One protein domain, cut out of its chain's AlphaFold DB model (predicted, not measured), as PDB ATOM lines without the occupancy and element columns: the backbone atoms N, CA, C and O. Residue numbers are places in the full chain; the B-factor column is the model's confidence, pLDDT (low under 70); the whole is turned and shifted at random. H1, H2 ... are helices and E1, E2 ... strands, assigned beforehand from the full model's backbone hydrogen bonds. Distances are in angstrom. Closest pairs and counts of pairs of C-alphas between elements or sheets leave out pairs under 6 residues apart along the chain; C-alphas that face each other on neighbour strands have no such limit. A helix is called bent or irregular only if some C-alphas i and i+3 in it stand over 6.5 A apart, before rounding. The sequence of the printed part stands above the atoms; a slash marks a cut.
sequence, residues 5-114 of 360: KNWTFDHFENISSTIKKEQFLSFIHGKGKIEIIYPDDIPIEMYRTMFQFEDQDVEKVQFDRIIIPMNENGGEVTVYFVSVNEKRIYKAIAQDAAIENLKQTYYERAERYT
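What this domain is: This is residues 5 to 114 of the 360 residues of the protein "Uncharacterized conserved protein" of Anoxybacillus flavithermus (strain DSM 21510 / WK1) (UniProt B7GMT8). One strongly twisted sheet of five strands makes the body, and three short helices, H1, H2 and H3, are set separately round its margins, each only grazing it. The edge strand E2 folds sharply, bending by 92 degrees at residue 40, and E3 beside it bends by 53 degrees at residue 65. The printed part has 110 residues, with named elements in the order E1 H1 E2 H2 E3 E4 E5 H3; the sheet runs E1 E5 E4 E3 E2, antiparallel throughout, and the class is mixed, helices and strands. It is compact and rounded, with a radius of gyration of the C-alphas of 13.8 A and spans of 38 by 33 by 27 A.

How they stand to each other: Start at E1, residues 8 to 14, an edge strand antiparallel to E5, residues 88 to 95, at 151 degrees; look for N 10 and O 93, 2.9 A apart. Next, H1, residues 21 to 28, only grazes the sheet with its residues 24 to 28. E2, residues 33 to 43, is the other edge strand, antiparallel to E3, residues 62 to 69, at 170 degrees, with N 36 and O 66 at 2.8 A. The closest C-alphas of H1 and E3 are those of Ile 28 and Ile 67, 7.1 A apart. H2, residues 44 to 50, grazes the sheet with its residues 44 to 48; C-alphas 44 and 62, its closest to E3, are 5.6 A apart. E4, residues 77 to 83, is antiparallel to E3 at 148 degrees, with N 67 and O 80 at 2.8 A, and to E5 at 153 degrees, with N 81 and O 90 at 2.8 A. E3, E4 and E5 form a meander, each strand the antiparallel neighbour of the one before, through the hairpins E3 and E4, E4 and E5. H3, residues 99 to 107, grazes the sheet; its closest C-alpha pair with E2 is Tyr 107 and Ile 34, 7.0 A. The three helices are apart from one another. In H3 every O i to N i+4 pair is within hydrogen-bond range, against 2 of 4 in H1 and 2 of 3 in H2.

Where its parts are: Find C-alpha 8 at (96.377, 111.765, 82.881), where E1 begins its 17.6 A. H1 covers 11.5 A and is irregular, with C-alphas 22 and 25 at 7.4 A. E2 begins at C-alpha 33, (107.269, 95.748, 83.499), and measures 22.9 A; H2 measures 9.9 A. E3, E4 and E5 measure 20.5 A, 20.1 A and 22.4 A. H3 covers 10.3 A and ends at C-alpha 107, (111.395, 98.511, 89.723).

The domain as a whole: The C-alphas of Asp 57 and Arg 112 are the two farthest apart, 41.4 A. The printed part has no cut. The link from H2 to E3, 11 residues, is long; its residues 52 to 53 pair parallel with residues 8 to 9 of E1. Mean pLDDT of the printed part is 89.4, with residues 56 to 57 and 72 to 74 under 70.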
ATOM      1  N   LYS A   5      97.995 108.005  90.492       86.88
ATOM      2  CA  LYS A   5      96.723 108.737  90.634       86.88
ATOM      3  C   LYS A   5      96.750 110.130  89.986       86.88
ATOM      4  O   LYS A   5      95.707 110.637  89.592       86.88
ATOM      5  N   ASN A   6      97.926 110.747  89.915       87.62
ATOM      6  CA  ASN A   6      98.085 112.089  89.363       87.62
ATOM      7  C   ASN A   6      98.366 112.089  87.854       87.62
ATOM      8  O   ASN A   6      98.586 113.160  87.304       87.62
ATOM      9  N   TRP A   7      98.430 110.920  87.211       91.12
ATOM     10  CA  TRP A   7      98.659 110.824  85.772       91.12
ATOM     11  C   TRP A   7      97.350 111.049  85.021       91.12
ATOM     12  O   TRP A   7      96.272 110.675  85.500       91.12
ATOM     13  N   THR A   8      97.480 111.607  83.825       91.81
ATOM     14  CA  THR A   8      96.377 111.765  82.881       91.81
ATOM     15  C   THR A   8      96.583 110.802  81.728       91.81
ATOM     16  O   THR A   8      97.667 110.745  81.161       91.81
ATOM     17  N   PHE A   9      95.561 110.021  81.402       92.25
ATOM     18  CA  PHE A   9      95.601 109.039  80.326       92.25
ATOM     19  C   PHE A   9      94.878 109.574  79.089       92.25
ATOM     20  O   PHE A   9      93.713 109.972  79.164       92.25
ATOM     21  N   ASP A  10      95.565 109.542  77.953       91.44
ATOM     22  CA  ASP A  10      95.037 109.891  76.637       91.44
ATOM     23  C   ASP A  10      95.274 108.748  75.626       91.44
ATOM     24  O   ASP A  10      95.868 107.709  75.954       91.44
ATOM     25  N   HIS A  11      94.770 108.924  74.400       90.44
ATOM     26  CA  HIS A  11      94.912 107.985  73.281       90.44
ATOM     27  C   HIS A  11      94.542 106.539  73.645       90.44
ATOM     28  O   HIS A  11      95.283 105.591  73.366       90.44
ATOM     29  N   PHE A  12      93.388 106.374  74.286       91.69
ATOM     30  CA  PHE A  12      92.873 105.095  74.737       91.69
ATOM     31  C   PHE A  12      92.421 104.234  73.551       91.69
ATOM     32  O   PHE A  12      91.367 104.451  72.954       91.69
ATOM     33  N   GLU A  13      93.219 103.226  73.206       92.81
ATOM     34  CA  GLU A  13      93.040 102.423  71.996       92.81
ATOM     35  C   GLU A  13      92.974 100.927  72.315       92.81
ATOM     36  O   GLU A  13      93.835 100.376  73.002       92.81
ATOM     37  N   ASN A  14      91.982 100.234  71.751       94.62
ATOM     38  CA  ASN A  14      91.906  98.779  71.809       94.62
ATOM     39  C   ASN A  14      92.916  98.147  70.838       94.62
ATOM     40  O   ASN A  14      92.711  98.151  69.624       94.62
ATOM     41  N   ILE A  15      93.964  97.522  71.377       95.88
ATOM     42  CA  ILE A  15      95.012  96.853  70.592       95.88
ATOM     43  C   ILE A  15      94.916  95.324  70.645       95.88
ATOM     44  O   ILE A  15      95.829  94.627  70.200       95.88
ATOM     45  N   SER A  16      93.818  94.777  71.174       94.81
ATOM     46  CA  SER A  16      93.658  93.334  71.429       94.81
ATOM     47  C   SER A  16      93.883  92.481  70.177       94.81
ATOM     48  O   SER A  16      94.488  91.417  70.249       94.81
ATOM     49  N   SER A  17      93.456  92.964  69.005       94.38
ATOM     50  CA  SER A  17      93.607  92.266  67.718       94.38
ATOM     51  C   SER A  17      95.059  92.152  67.237       94.38
ATOM     52  O   SER A  17      95.361  91.314  66.385       94.38
ATOM     53  N   THR A  18      95.965  92.972  67.775       95.38
ATOM     54  CA  THR A  18      97.388  92.975  67.409       95.38
ATOM     55  C   THR A  18      98.190  91.910  68.157       95.38
ATOM     56  O   THR A  18      99.264  91.513  67.697       95.38
ATOM     57  N   ILE A  19      97.666  91.411  69.282       94.50
ATOM     58  CA  ILE A  19      98.336  90.441  70.148       94.50
ATOM     59  C   ILE A  19      97.728  89.061  69.918       94.50
ATOM     60  O   ILE A  19      96.555  88.812  70.191       94.50
ATOM     61  N   LYS A  20      98.540  88.126  69.419       92.75
ATOM     62  CA  LYS A  20      98.096  86.740  69.235       92.75
ATOM     63  C   LYS A  20      97.917  86.046  70.582       92.75
ATOM     64  O   LYS A  20      98.642  86.332  71.535       92.75
ATOM     65  N   LYS A  21      97.006  85.070  70.638       89.56
ATOM     66  CA  LYS A  21      96.690  84.315  71.859       89.56
ATOM     67  C   LYS A  21      97.937  83.694  72.494       89.56
ATOM     68  O   LYS A  21      98.128  83.808  73.697       89.56
ATOM     69  N   GLU A  22      98.820  83.117  71.684       91.19
ATOM     70  CA  GLU A  22     100.041  82.442  72.143       91.19
ATOM     71  C   GLU A  22     101.080  83.424  72.714       91.19
ATOM     72  O   GLU A  22     102.020  83.022  73.392       91.19
ATOM     73  N   GLN A  23     100.926  84.720  72.428       93.38
ATOM     74  CA  GLN A  23     101.805  85.788  72.898       93.38
ATOM     75  C   GLN A  23     101.234  86.523  74.114       93.38
ATOM     76  O   GLN A  23     101.962  87.300  74.731       93.38
ATOM     77  N   PHE A  24      99.975  86.273  74.485       94.50
ATOM     78  CA  PHE A  24      99.244  87.026  75.506       94.50
ATOM     79  C   PHE A  24      99.969  87.059  76.856       94.50
ATOM     80  O   PHE A  24     100.296  88.135  77.353       94.50
ATOM     81  N   LEU A  25     100.327  85.896  77.411       94.06
ATOM     82  CA  LEU A  25     101.054  85.830  78.685       94.06
ATOM     83  C   LEU A  25     102.418  86.520  78.609       94.06
ATOM     84  O   LEU A  25     102.785  87.270  79.506       94.06
ATOM     85  N   SER A  26     103.161  86.320  77.517       93.12
ATOM     86  CA  SER A  26     104.463  86.973  77.332       93.12
ATOM     87  C   SER A  26     104.353  88.489  77.148       93.12
ATOM     88  O   SER A  26     105.273  89.224  77.509       93.12
ATOM     89  N   PHE A  27     103.228  88.964  76.608       94.31
ATOM     90  CA  PHE A  27     102.923  90.381  76.518       94.31
ATOM     91  C   PHE A  27     102.668  90.944  77.915       94.31
ATOM     92  O   PHE A  27     103.255  91.966  78.252       94.31
ATOM     93  N   ILE A  28     101.864  90.282  78.747       93.81
ATOM     94  CA  ILE A  28     101.509  90.804  80.073       93.81
ATOM     95  C   ILE A  28     102.690  90.702  81.042       93.81
ATOM     96  O   ILE A  28     103.143  91.709  81.581       93.81
ATOM     97  N   HIS A  29     103.253  89.503  81.180       93.00
ATOM     98  CA  HIS A  29     104.273  89.161  82.179       93.00
ATOM     99  C   HIS A  29     105.709  89.277  81.642       93.00
ATOM    100  O   HIS A  29     106.658  88.726  82.205       93.00
ATOM    101  N   GLY A  30     105.880  89.954  80.504       88.81
ATOM    102  CA  GLY A  30     107.182  90.174  79.885       88.81
ATOM    103  C   GLY A  30     108.152  90.938  80.792       88.81
ATOM    104  O   GLY A  30     107.764  91.656  81.711       88.81
ATOM    105  N   LYS A  31     109.454  90.812  80.511       90.00
ATOM    106  CA  LYS A  31     110.506  91.477  81.296       90.00
ATOM    107  C   LYS A  31     110.387  93.001  81.241       90.00
ATOM    108  O   LYS A  31     110.052  93.569  80.203       90.00
ATOM    109  N   GLY A  32     110.793  93.651  82.330       91.50
ATOM    110  CA  GLY A  32     110.880  95.108  82.404       91.50
ATOM    111  C   GLY A  32     109.534  95.797  82.508       91.50
ATOM    112  O   GLY A  32     109.321  96.814  81.855       91.50
ATOM    113  N   LYS A  33     108.617  95.226  83.290       93.25
ATOM    114  CA  LYS A  33     107.269  95.748  83.499       93.25
ATOM    115  C   LYS A  33     106.928  95.739  84.981       93.25
ATOM    116  O   LYS A  33     107.374  94.860  85.717       93.25
ATOM    117  N   ILE A  34     106.140  96.721  85.396       93.75
ATOM    118  CA  ILE A  34     105.386  96.681  86.646       93.75
ATOM    119  C   ILE A  34     103.966  96.264  86.292       93.75
ATOM    120  O   ILE A  34     103.369  96.802  85.361       93.75
ATOM    121  N   GLU A  35     103.439  95.319  87.057       94.69
ATOM    122  CA  GLU A  35     102.082  94.816  86.924       94.69
ATOM    123  C   GLU A  35     101.314  95.128  88.211       94.69
ATOM    124  O   GLU A  35     101.774  94.824  89.312       94.69
ATOM    125  N   ILE A  36     100.161  95.776  88.070       94.56
ATOM    126  CA  ILE A  36      99.215  96.035  89.153       94.56
ATOM    127  C   ILE A  36      98.014  95.146  88.878       94.56
ATOM    128  O   ILE A  36      97.384  95.285  87.833       94.56
ATOM    129  N   ILE A  37      97.729  94.241  89.807       94.06
ATOM    130  CA  ILE A  37      96.679  93.232  89.683       94.06
ATOM    131  C   ILE A  37      95.577  93.573  90.684       94.06
ATOM    132  O   ILE A  37      95.854  93.757  91.873       94.06
ATOM    133  N   TYR A  38      94.346  93.672  90.199       93.44
ATOM    134  CA  TYR A  38      93.138  93.824  90.999       93.44
ATOM    135  C   TYR A  38      92.489  92.455  91.249       93.44
ATOM    136  O   TYR A  38      92.700  91.527  90.472       93.44
ATOM    137  N   PRO A  39      91.719  92.304  92.343       90.94
ATOM    138  CA  PRO A  39      91.107  91.022  92.696       90.94
ATOM    139  C   PRO A  39      89.943  90.612  91.781       90.94
ATOM    140  O   PRO A  39      89.513  89.464  91.850       90.94
ATOM    141  N   ASP A  40      89.429  91.531  90.958       91.75
ATOM    142  CA  ASP A  40      88.332  91.290  90.020       91.75
ATOM    143  C   ASP A  40      88.387  92.283  88.844       91.75
ATOM    144  O   ASP A  40      89.120  93.276  88.902       91.75
ATOM    145  N   ASP A  41      87.596  92.028  87.803       90.44
ATOM    146  CA  ASP A  41      87.418  92.913  86.651       90.44
ATOM    147  C   ASP A  41      86.702  94.215  87.086       90.44
ATOM    148  O   ASP A  41      85.548  94.223  87.519       90.44
ATOM    149  N   ILE A  42      87.397  95.353  86.992       90.31
ATOM    150  CA  ILE A  42      86.874  96.664  87.405       90.31
ATOM    151  C   ILE A  42      86.359  97.428  86.172       90.31
ATOM    152  O   ILE A  42      87.134  97.622  85.232       90.31
ATOM    153  N   PRO A  43      85.106  97.928  86.156       89.50
ATOM    154  CA  PRO A  43      84.597  98.761  85.063       89.50
ATOM    155  C   PRO A  43      85.423 100.029  84.840       89.50
ATOM    156  O   PRO A  43      85.855 100.678  85.798       89.50
ATOM    157  N   ILE A  44      85.616 100.431  83.581       88.19
ATOM    158  CA  ILE A  44      86.371 101.644  83.233       88.19
ATOM    159  C   ILE A  44      85.811 102.905  83.901       88.19
ATOM    160  O   ILE A  44      86.563 103.811  84.260       88.19
ATOM    161  N   GLU A  45      84.505 102.955  84.144       85.38
ATOM    162  CA  GLU A  45      83.851 104.038  84.869       85.38
ATOM    163  C   GLU A  45      84.443 104.225  86.275       85.38
ATOM    164  O   GLU A  45      84.586 105.358  86.727       85.38
ATOM    165  N   MET A  46      84.873 103.145  86.935       85.62
ATOM    166  CA  MET A  46      85.574 103.214  88.219       85.62
ATOM    167  C   MET A  46      87.025 103.681  88.057       85.62
ATOM    168  O   MET A  46      87.529 104.452  88.869       85.62
ATOM    169  N   TYR A  47      87.712 103.293  86.983       88.06
ATOM    170  CA  TYR A  47      89.036 103.854  86.697       88.06
ATOM    171  C   TYR A  47      88.972 105.375  86.506       88.06
ATOM    172  O   TYR A  47      89.872 106.068  86.972       88.06
ATOM    173  N   ARG A  48      87.891 105.907  85.921       86.56
ATOM    174  CA  ARG A  48      87.666 107.356  85.756       86.56
ATOM    175  C   ARG A  48      87.417 108.112  87.067       86.56
ATOM    176  O   ARG A  48      87.569 109.330  87.089       86.56
ATOM    177  N   THR A  49      87.053 107.434  88.159       82.88
ATOM    178  CA  THR A  49      86.996 108.073  89.490       82.88
ATOM    179  C   THR A  49      88.375 108.120  90.152       82.88
ATOM    180  O   THR A  49      88.650 108.998  90.976       82.88
ATOM    181  N   MET A  50      89.263 107.190  89.787       83.31
ATOM    182  CA  MET A  50      90.616 107.078  90.334       83.31
ATOM    183  C   MET A  50      91.662 107.865  89.542       83.31
ATOM    184  O   MET A  50      92.604 108.370  90.151       83.31
ATOM    185  N   PHE A  51      91.505 107.959  88.224       88.50
ATOM    186  CA  PHE A  51      92.460 108.539  87.283       88.50
ATOM    187  C   PHE A  51      91.780 109.524  86.337       88.50
ATOM    188  O   PHE A  51      90.575 109.450  86.099       88.50
ATOM    189  N   GLN A  52      92.570 110.429  85.762       87.88
ATOM    190  CA  GLN A  52      92.089 111.357  84.744       87.88
ATOM    191  C   GLN A  52      92.202 110.700  83.366       87.88
ATOM    192  O   GLN A  52      93.261 110.185  83.019       87.88
ATOM    193  N   PHE A  53      91.116 110.714  82.595       87.56
ATOM    194  CA  PHE A  53      91.079 110.244  81.208       87.56
ATOM    195  C   PHE A  53      90.558 111.374  80.322       87.56
ATOM    196  O   PHE A  53      89.479 111.904  80.604       87.56
ATOM    197  N   GLU A  54      91.289 111.734  79.268       85.19
ATOM    198  CA  GLU A  54      90.852 112.780  78.329       85.19
ATOM    199  C   GLU A  54      89.820 112.263  77.320       85.19
ATOM    200  O   GLU A  54      88.880 112.978  76.961       85.19
ATOM    201  N   ASP A  55      89.933 110.995  76.922       79.62
ATOM    202  CA  ASP A  55      89.022 110.390  75.956       79.62
ATOM    203  C   ASP A  55      87.632 110.172  76.563       79.62
ATOM    204  O   ASP A  55      87.471 109.526  77.605       79.62
ATOM    205  N   GLN A  56      86.603 110.702  75.902       66.31
ATOM    206  CA  GLN A  56      85.211 110.636  76.372       66.31
ATOM    207  C   GLN A  56      84.480 109.378  75.873       66.31
ATOM    208  O   GLN A  56      83.638 108.844  76.590       66.31
ATOM    209  N   ASP A  57      84.856 108.862  74.700       67.19
ATOM    210  CA  ASP A  57      84.170 107.760  74.015       67.19
ATOM    211  C   ASP A  57      84.965 106.455  74.111       67.19
ATOM    212  O   ASP A  57      85.560 105.984  73.142       67.19
ATOM    213  N   VAL A  58      84.975 105.854  75.299       70.75
ATOM    214  CA  VAL A  58      85.548 104.517  75.481       70.75
ATOM    215  C   VAL A  58      84.429 103.484  75.559       70.75
ATOM    216  O   VAL A  58      83.418 103.704  76.226       70.75
ATOM    217  N   GLU A  59      84.602 102.359  74.860       77.19
ATOM    218  CA  GLU A  59      83.706 101.202  74.949       77.19
ATOM    219  C   GLU A  59      83.505 100.793  76.418       77.19
ATOM    220  O   GLU A  59      84.420 100.916  77.230       77.19
ATOM    221  N   LYS A  60      82.328 100.267  76.771       82.25
ATOM    222  CA  LYS A  60      82.143  99.633  78.080       82.25
ATOM    223  C   LYS A  60      83.075  98.431  78.178       82.25
ATOM    224  O   LYS A  60      82.879  97.431  77.490       82.25
ATOM    225  N   VAL A  61      84.096  98.563  79.009       87.75
ATOM    226  CA  VAL A  61      85.143  97.568  79.203       87.75
ATOM    227  C   VAL A  61      85.527  97.532  80.673       87.75
ATOM    228  O   VAL A  61      85.442  98.539  81.379       87.75
ATOM    229  N   GLN A  62      85.938  96.358  81.129       91.06
ATOM    230  CA  GLN A  62      86.465  96.140  82.466       91.06
ATOM    231  C   GLN A  62      87.927  95.716  82.380       91.06
ATOM    232  O   GLN A  62      88.363  95.215  81.345       91.06
ATOM    233  N   PHE A  63      88.678  95.932  83.456       94.06
ATOM    234  CA  PHE A  63      90.087  95.564  83.541       94.06
ATOM    235  C   PHE A  63      90.434  95.039  84.929       94.06
ATOM    236  O   PHE A  63      90.117  95.690  85.929       94.06
ATOM    237  N   ASP A  64      91.173  93.934  84.985       94.56
ATOM    238  CA  ASP A  64      91.761  93.389  86.208       94.56
ATOM    239  C   ASP A  64      93.226  93.820  86.386       94.56
ATOM    240  O   ASP A  64      93.803  93.626  87.457       94.56
ATOM    241  N   ARG A  65      93.867  94.406  85.359       95.75
ATOM    242  CA  ARG A  65      95.304  94.727  85.396       95.75
ATOM    243  C   ARG A  65      95.668  96.065  84.772       95.75
ATOM    244  O   ARG A  65      95.148  96.451  83.727       95.75
ATOM    245  N   ILE A  66      96.665  96.712  85.376       96.19
ATOM    246  CA  ILE A  66      97.427  97.810  84.772       96.19
ATOM    247  C   ILE A  66      98.875  97.351  84.595       96.19
ATOM    248  O   ILE A  66      99.503  96.873  85.540       96.19
ATOM    249  N   ILE A  67      99.425  97.542  83.401       96.44
ATOM    250  CA  ILE A  67     100.790  97.157  83.047       96.44
ATOM    251  C   ILE A  67     101.556  98.394  82.608       96.44
ATOM    252  O   ILE A  67     101.142  99.099  81.689       96.44
ATOM    253  N   ILE A  68     102.703  98.624  83.237       94.69
ATOM    254  CA  ILE A  68     103.552  99.784  82.977       94.69
ATOM    255  C   ILE A  68     104.942  99.268  82.577       94.69
ATOM    256  O   ILE A  68     105.661  98.725  83.423       94.69
ATOM    257  N   PRO A  69     105.345  99.370  81.300       93.56
ATOM    258  CA  PRO A  69     106.709  99.086  80.871       93.56
ATOM    259  C   PRO A  69     107.711 100.068  81.491       93.56
ATOM    260  O   PRO A  69     107.494 101.272  81.514       93.56
ATOM    261  N   MET A  70     108.838  99.551  81.980       90.25
ATOM    262  CA  MET A  70     109.895 100.318  82.661       90.25
ATOM    263  C   MET A  70     111.115 100.592  81.772       90.25
ATOM    264  O   MET A  70     112.069 101.242  82.197       90.25
ATOM    265  N   ASN A  71     111.112 100.062  80.547       79.44
ATOM    266  CA  ASN A  71     112.228 100.171  79.604       79.44
ATOM    267  C   ASN A  71     112.076 101.357  78.630       79.44
ATOM    268  O   ASN A  71     112.900 101.510  77.729       79.44
ATOM    269  N   GLU A  72     111.022 102.161  78.774       68.62
ATOM    270  CA  GLU A  72     110.776 103.336  77.939       68.62
ATOM    271  C   GLU A  72     111.681 104.484  78.403       68.62
ATOM    272  O   GLU A  72     111.566 104.974  79.523       68.62
ATOM    273  N   ASN A  73     112.628 104.890  77.552       59.12
ATOM    274  CA  ASN A  73     113.549 105.985  77.845       59.12
ATOM    275  C   ASN A  73     113.179 107.214  77.002       59.12
ATOM    276  O   ASN A  73     113.341 107.193  75.783       59.12
ATOM    277  N   GLY A  74     112.764 108.298  77.665       61.31
ATOM    278  CA  GLY A  74     112.728 109.650  77.088       61.31
ATOM    279  C   GLY A  74     111.608 109.945  76.082       61.31
ATOM    280  O   GLY A  74     111.761 110.887  75.306       61.31
ATOM    281  N   GLY A  75     110.522 109.166  76.084       73.00
ATOM    282  CA  GLY A  75     109.335 109.373  75.244       73.00
ATOM    283  C   GLY A  75     108.029 109.379  76.045       73.00
ATOM    284  O   GLY A  75     108.051 109.460  77.272       73.00
ATOM    285  N   GLU A  76     106.904 109.293  75.333       84.69
ATOM    286  CA  GLU A  76     105.566 109.089  75.905       84.69
ATOM    287  C   GLU A  76     105.526 107.807  76.744       84.69
ATOM    288  O   GLU A  76     105.995 106.760  76.295       84.69
ATOM    289  N   VAL A  77     104.966 107.888  77.954       91.50
ATOM    290  CA  VAL A  77     104.843 106.735  78.854       91.50
ATOM    291  C   VAL A  77     103.619 105.933  78.446       91.50
ATOM    292  O   VAL A  77     102.492 106.376  78.643       91.50
ATOM    293  N   THR A  78     103.814 104.742  77.894       93.81
ATOM    294  CA  THR A  78     102.701 103.869  77.517       93.81
ATOM    295  C   THR A  78     102.244 103.040  78.712       93.81
ATOM    296  O   THR A  78     103.044 102.414  79.403       93.81
ATOM    297  N   VAL A  79     100.936 102.972  78.937       95.31
ATOM    298  CA  VAL A  79     100.312 102.129  79.961       95.31
ATOM    299  C   VAL A  79      99.277 101.230  79.303       95.31
ATOM    300  O   VAL A  79      98.569 101.651  78.392       95.31
ATOM    301  N   TYR A  80      99.191  99.982  79.756       96.12
ATOM    302  CA  TYR A  80      98.193  99.040  79.262       96.12
ATOM    303  C   TYR A  80      97.186  98.697  80.349       96.12
ATOM    304  O   TYR A  80      97.572  98.303  81.447       96.12
ATOM    305  N   PHE A  81      95.907  98.794  80.014       96.06
ATOM    306  CA  PHE A  81      94.794  98.299  80.811       96.06
ATOM    307  C   PHE A  81      94.339  96.975  80.204       96.06
ATOM    308  O   PHE A  81      94.107  96.887  78.995       96.06
ATOM    309  N   VAL A  82      94.286  95.921  81.011       96.62
ATOM    310  CA  VAL A  82      94.081  94.553  80.523       96.62
ATOM    311  C   VAL A  82      92.953  93.881  81.289       96.62
ATOM    312  O   VAL A  82      92.885  94.004  82.507       96.62
ATOM    313  N   SER A  83      92.079  93.192  80.552       94.88
ATOM    314  CA  SER A  83      91.195  92.155  81.091       94.88
ATOM    315  C   SER A  83      91.722  90.809  80.641       94.88
ATOM    316  O   SER A  83      91.712  90.485  79.446       94.88
ATOM    317  N   VAL A  84      92.208  90.018  81.593       93.62
ATOM    318  CA  VAL A  84      92.719  88.670  81.318       93.62
ATOM    319  C   VAL A  84      91.607  87.728  80.868       93.62
ATOM    320  O   VAL A  84      91.812  86.940  79.940       93.62
ATOM    321  N   ASN A  85      90.424  87.834  81.477       88.81
ATOM    322  CA  ASN A  85      89.284  86.970  81.181       88.81
ATOM    323  C   ASN A  85      88.750  87.209  79.760       88.81
ATOM    324  O   ASN A  85      88.596  86.258  78.986       88.81
ATOM    325  N   GLU A  86      88.546  88.474  79.379       91.31
ATOM    326  CA  GLU A  86      88.063  88.838  78.040       91.31
ATOM    327  C   GLU A  86      89.175  88.941  76.987       91.31
ATOM    328  O   GLU A  86      88.895  89.085  75.794       91.31
ATOM    329  N   LYS A  87      90.443  88.850  77.408       92.62
ATOM    330  CA  LYS A  87      91.644  89.016  76.568       92.62
ATOM    331  C   LYS A  87      91.664  90.362  75.851       92.62
ATOM    332  O   LYS A  87      92.141  90.470  74.719       92.62
ATOM    333  N   ARG A  88      91.140  91.388  76.518       93.94
ATOM    334  CA  ARG A  88      91.149  92.758  76.015       93.94
ATOM    335  C   ARG A  88      92.384  93.480  76.523       93.94
ATOM    336  O   ARG A  88      92.705  93.408  77.704       93.94
ATOM    337  N   ILE A  89      93.061  94.182  75.624       95.94
ATOM    338  CA  ILE A  89      94.226  95.009  75.917       95.94
ATOM    339  C   ILE A  89      93.964  96.385  75.330       95.94
ATOM    340  O   ILE A  89      93.801  96.537  74.117       95.94
ATOM    341  N   TYR A  90      93.964  97.379  76.205       95.25
ATOM    342  CA  TYR A  90      93.856  98.774  75.841       95.25
ATOM    343  C   TYR A  90      95.165  99.477  76.138       95.25
ATOM    344  O   TYR A  90      95.719  99.348  77.228       95.25
ATOM    345  N   LYS A  91      95.668 100.195  75.145       95.38
ATOM    346  CA  LYS A  91      96.829 101.065  75.259       95.38
ATOM    347  C   LYS A  91      96.343 102.462  75.633       95.38
ATOM    348  O   LYS A  91      95.355 102.919  75.077       95.38
ATOM    349  N   ALA A  92      97.058 103.126  76.527       94.44
ATOM    350  CA  ALA A  92      96.922 104.545  76.817       94.44
ATOM    351  C   ALA A  92      98.312 105.182  76.874       94.44
ATOM    352  O   ALA A  92      99.292 104.503  77.202       94.44
ATOM    353  N   ILE A  93      98.403 106.474  76.593       94.12
ATOM    354  CA  ILE A  93      99.602 107.265  76.857       94.12
ATOM    355  C   ILE A  93      99.353 108.076  78.135       94.12
ATOM    356  O   ILE A  93      98.306 108.688  78.323       94.12
ATOM    357  N   ALA A  94     100.293 108.001  79.072       93.12
ATOM    358  CA  ALA A  94     100.237 108.689  80.349       93.12
ATOM    359  C   ALA A  94     101.020 110.005  80.280       93.12
ATOM    360  O   ALA A  94     102.249 110.014  80.163       93.12
ATOM    361  N   GLN A  95     100.296 111.112  80.405       89.88
ATOM    362  CA  GLN A  95     100.826 112.460  80.564       89.88
ATOM    363  C   GLN A  95     101.182 112.736  82.030       89.88
ATOM    364  O   GLN A  95     100.644 112.113  82.952       89.88
ATOM    365  N   ASP A  96     102.129 113.657  82.242       84.44
ATOM    366  CA  ASP A  96     102.657 114.036  83.564       84.44
ATOM    367  C   ASP A  96     103.164 112.845  84.404       84.44
ATOM    368  O   ASP A  96     103.236 112.876  85.639       84.44
ATOM    369  N   ALA A  97     103.552 111.766  83.722       85.44
ATOM    370  CA  ALA A  97     103.960 110.531  84.355       85.44
ATOM    371  C   ALA A  97     105.341 110.675  85.008       85.44
ATOM    372  O   ALA A  97     106.380 110.731  84.345       85.44
ATOM    373  N   ALA A  98     105.378 110.649  86.341       84.94
ATOM    374  CA  ALA A  98     106.612 110.581  87.127       84.94
ATOM    375  C   ALA A  98     107.255 109.174  87.083       84.94
ATOM    376  O   ALA A  98     107.551 108.577  88.119       84.94
ATOM    377  N   ILE A  99     107.452 108.626  85.879       88.62
ATOM    378  CA  ILE A  99     107.884 107.240  85.644       88.62
ATOM    379  C   ILE A  99     109.244 106.929  86.277       88.62
ATOM    380  O   ILE A  99     109.447 105.837  86.802       88.62
ATOM    381  N   GLU A 100     110.154 107.903  86.308       88.12
ATOM    382  CA  GLU A 100     111.487 107.732  86.890       88.12
ATOM    383  C   GLU A 100     111.426 107.504  88.411       88.12
ATOM    384  O   GLU A 100     112.136 106.650  88.941       88.12
ATOM    385  N   ASN A 101     110.512 108.182  89.119       87.88
ATOM    386  CA  ASN A 101     110.299 107.946  90.552       87.88
ATOM    387  C   ASN A 101     109.766 106.531  90.803       87.88
ATOM    388  O   ASN A 101     110.258 105.835  91.697       87.88
ATOM    389  N   LEU A 102     108.804 106.090  89.985       88.88
ATOM    390  CA  LEU A 102     108.237 104.746  90.066       88.88
ATOM    391  C   LEU A 102     109.322 103.685  89.814       88.88
ATOM    392  O   LEU A 102     109.434 102.702  90.555       88.88
ATOM    393  N   LYS A 103     110.177 103.919  88.814       90.38
ATOM    394  CA  LYS A 103     111.302 103.055  88.459       90.38
ATOM    395  C   LYS A 103     112.312 102.924  89.604       90.38
ATOM    396  O   LYS A 103     112.596 101.803  90.030       90.38
ATOM    397  N   GLN A 104     112.795 104.036  90.157       90.25
ATOM    398  CA  GLN A 104     113.791 104.044  91.242       90.25
ATOM    399  C   GLN A 104     113.243 103.506  92.573       90.25
ATOM    400  O   GLN A 104     113.970 102.908  93.379       90.25
ATOM    401  N   THR A 105     111.954 103.731  92.835       88.94
ATOM    402  CA  THR A 105     111.316 103.337  94.096       88.94
ATOM    403  C   THR A 105     110.920 101.865  94.100       88.94
ATOM    404  O   THR A 105     111.094 101.195  95.120       88.94
ATOM    405  N   TYR A 106     110.426 101.345  92.974       88.81
ATOM    406  CA  TYR A 106     109.850 100.002  92.906       88.81
ATOM    407  C   TYR A 106     110.634  99.059  91.994       88.81
ATOM    408  O   TYR A 106     111.075  98.011  92.463       88.81
ATOM    409  N   TYR A 107     110.832  99.421  90.725       90.69
ATOM    410  CA  TYR A 107     111.395  98.511  89.723       90.69
ATOM    411  C   TYR A 107     112.867  98.162  89.983       90.69
ATOM    412  O   TYR A 107     113.217  96.990  90.074       90.69
ATOM    413  N   GLU A 108     113.732  99.155  90.191       91.94
ATOM    414  CA  GLU A 108     115.171  98.932  90.421       91.94
ATOM    415  C   GLU A 108     115.463  98.239  91.758       91.94
ATOM    416  O   GLU A 108     116.540  97.687  91.976       91.94
ATOM    417  N   ARG A 109     114.486  98.239  92.668       92.31
ATOM    418  CA  ARG A 109     114.569  97.553  93.960       92.31
ATOM    419  C   ARG A 109     113.947  96.160  93.933       92.31
ATOM    420  O   ARG A 109     113.976  95.494  94.966       92.31
ATOM    421  N   ALA A 110     113.427  95.710  92.787       90.50
ATOM    422  CA  ALA A 110     112.661  94.471  92.678       90.50
ATOM    423  C   ALA A 110     113.431  93.229  93.151       90.50
ATOM    424  O   ALA A 110     112.842  92.345  93.766       90.50
ATOM    425  N   GLU A 111     114.755  93.193  92.962       88.19
ATOM    426  CA  GLU A 111     115.616  92.088  93.417       88.19
ATOM    427  C   GLU A 111     115.625  91.892  94.945       88.19
ATOM    428  O   GLU A 111     116.027  90.837  95.433       88.19
ATOM    429  N   ARG A 112     115.186  92.899  95.715       91.19
ATOM    430  CA  ARG A 112     115.069  92.820  97.181       91.19
ATOM    431  C   ARG A 112     113.748  92.209  97.640       91.19
ATOM    432  O   ARG A 112     113.635  91.861  98.814       91.19
ATOM    433  N   TYR A 113     112.750  92.126  96.763       89.75
ATOM    434  CA  TYR A 113     111.455  91.548  97.097       89.75
ATOM    435  C   TYR A 113     111.498  90.022  97.032       89.75
ATOM    436  O   TYR A 113     112.373  89.414  96.411       89.75
ATOM    437  N   THR A 114     110.538  89.389  97.702       90.56
ATOM    438  CA  THR A 114     110.361  87.939  97.626       90.56
ATOM    439  C   THR A 114     110.142  87.536  96.167       90.56
ATOM    440  O   THR A 114     109.276  88.119  95.520       90.56
TER     441      THR A 114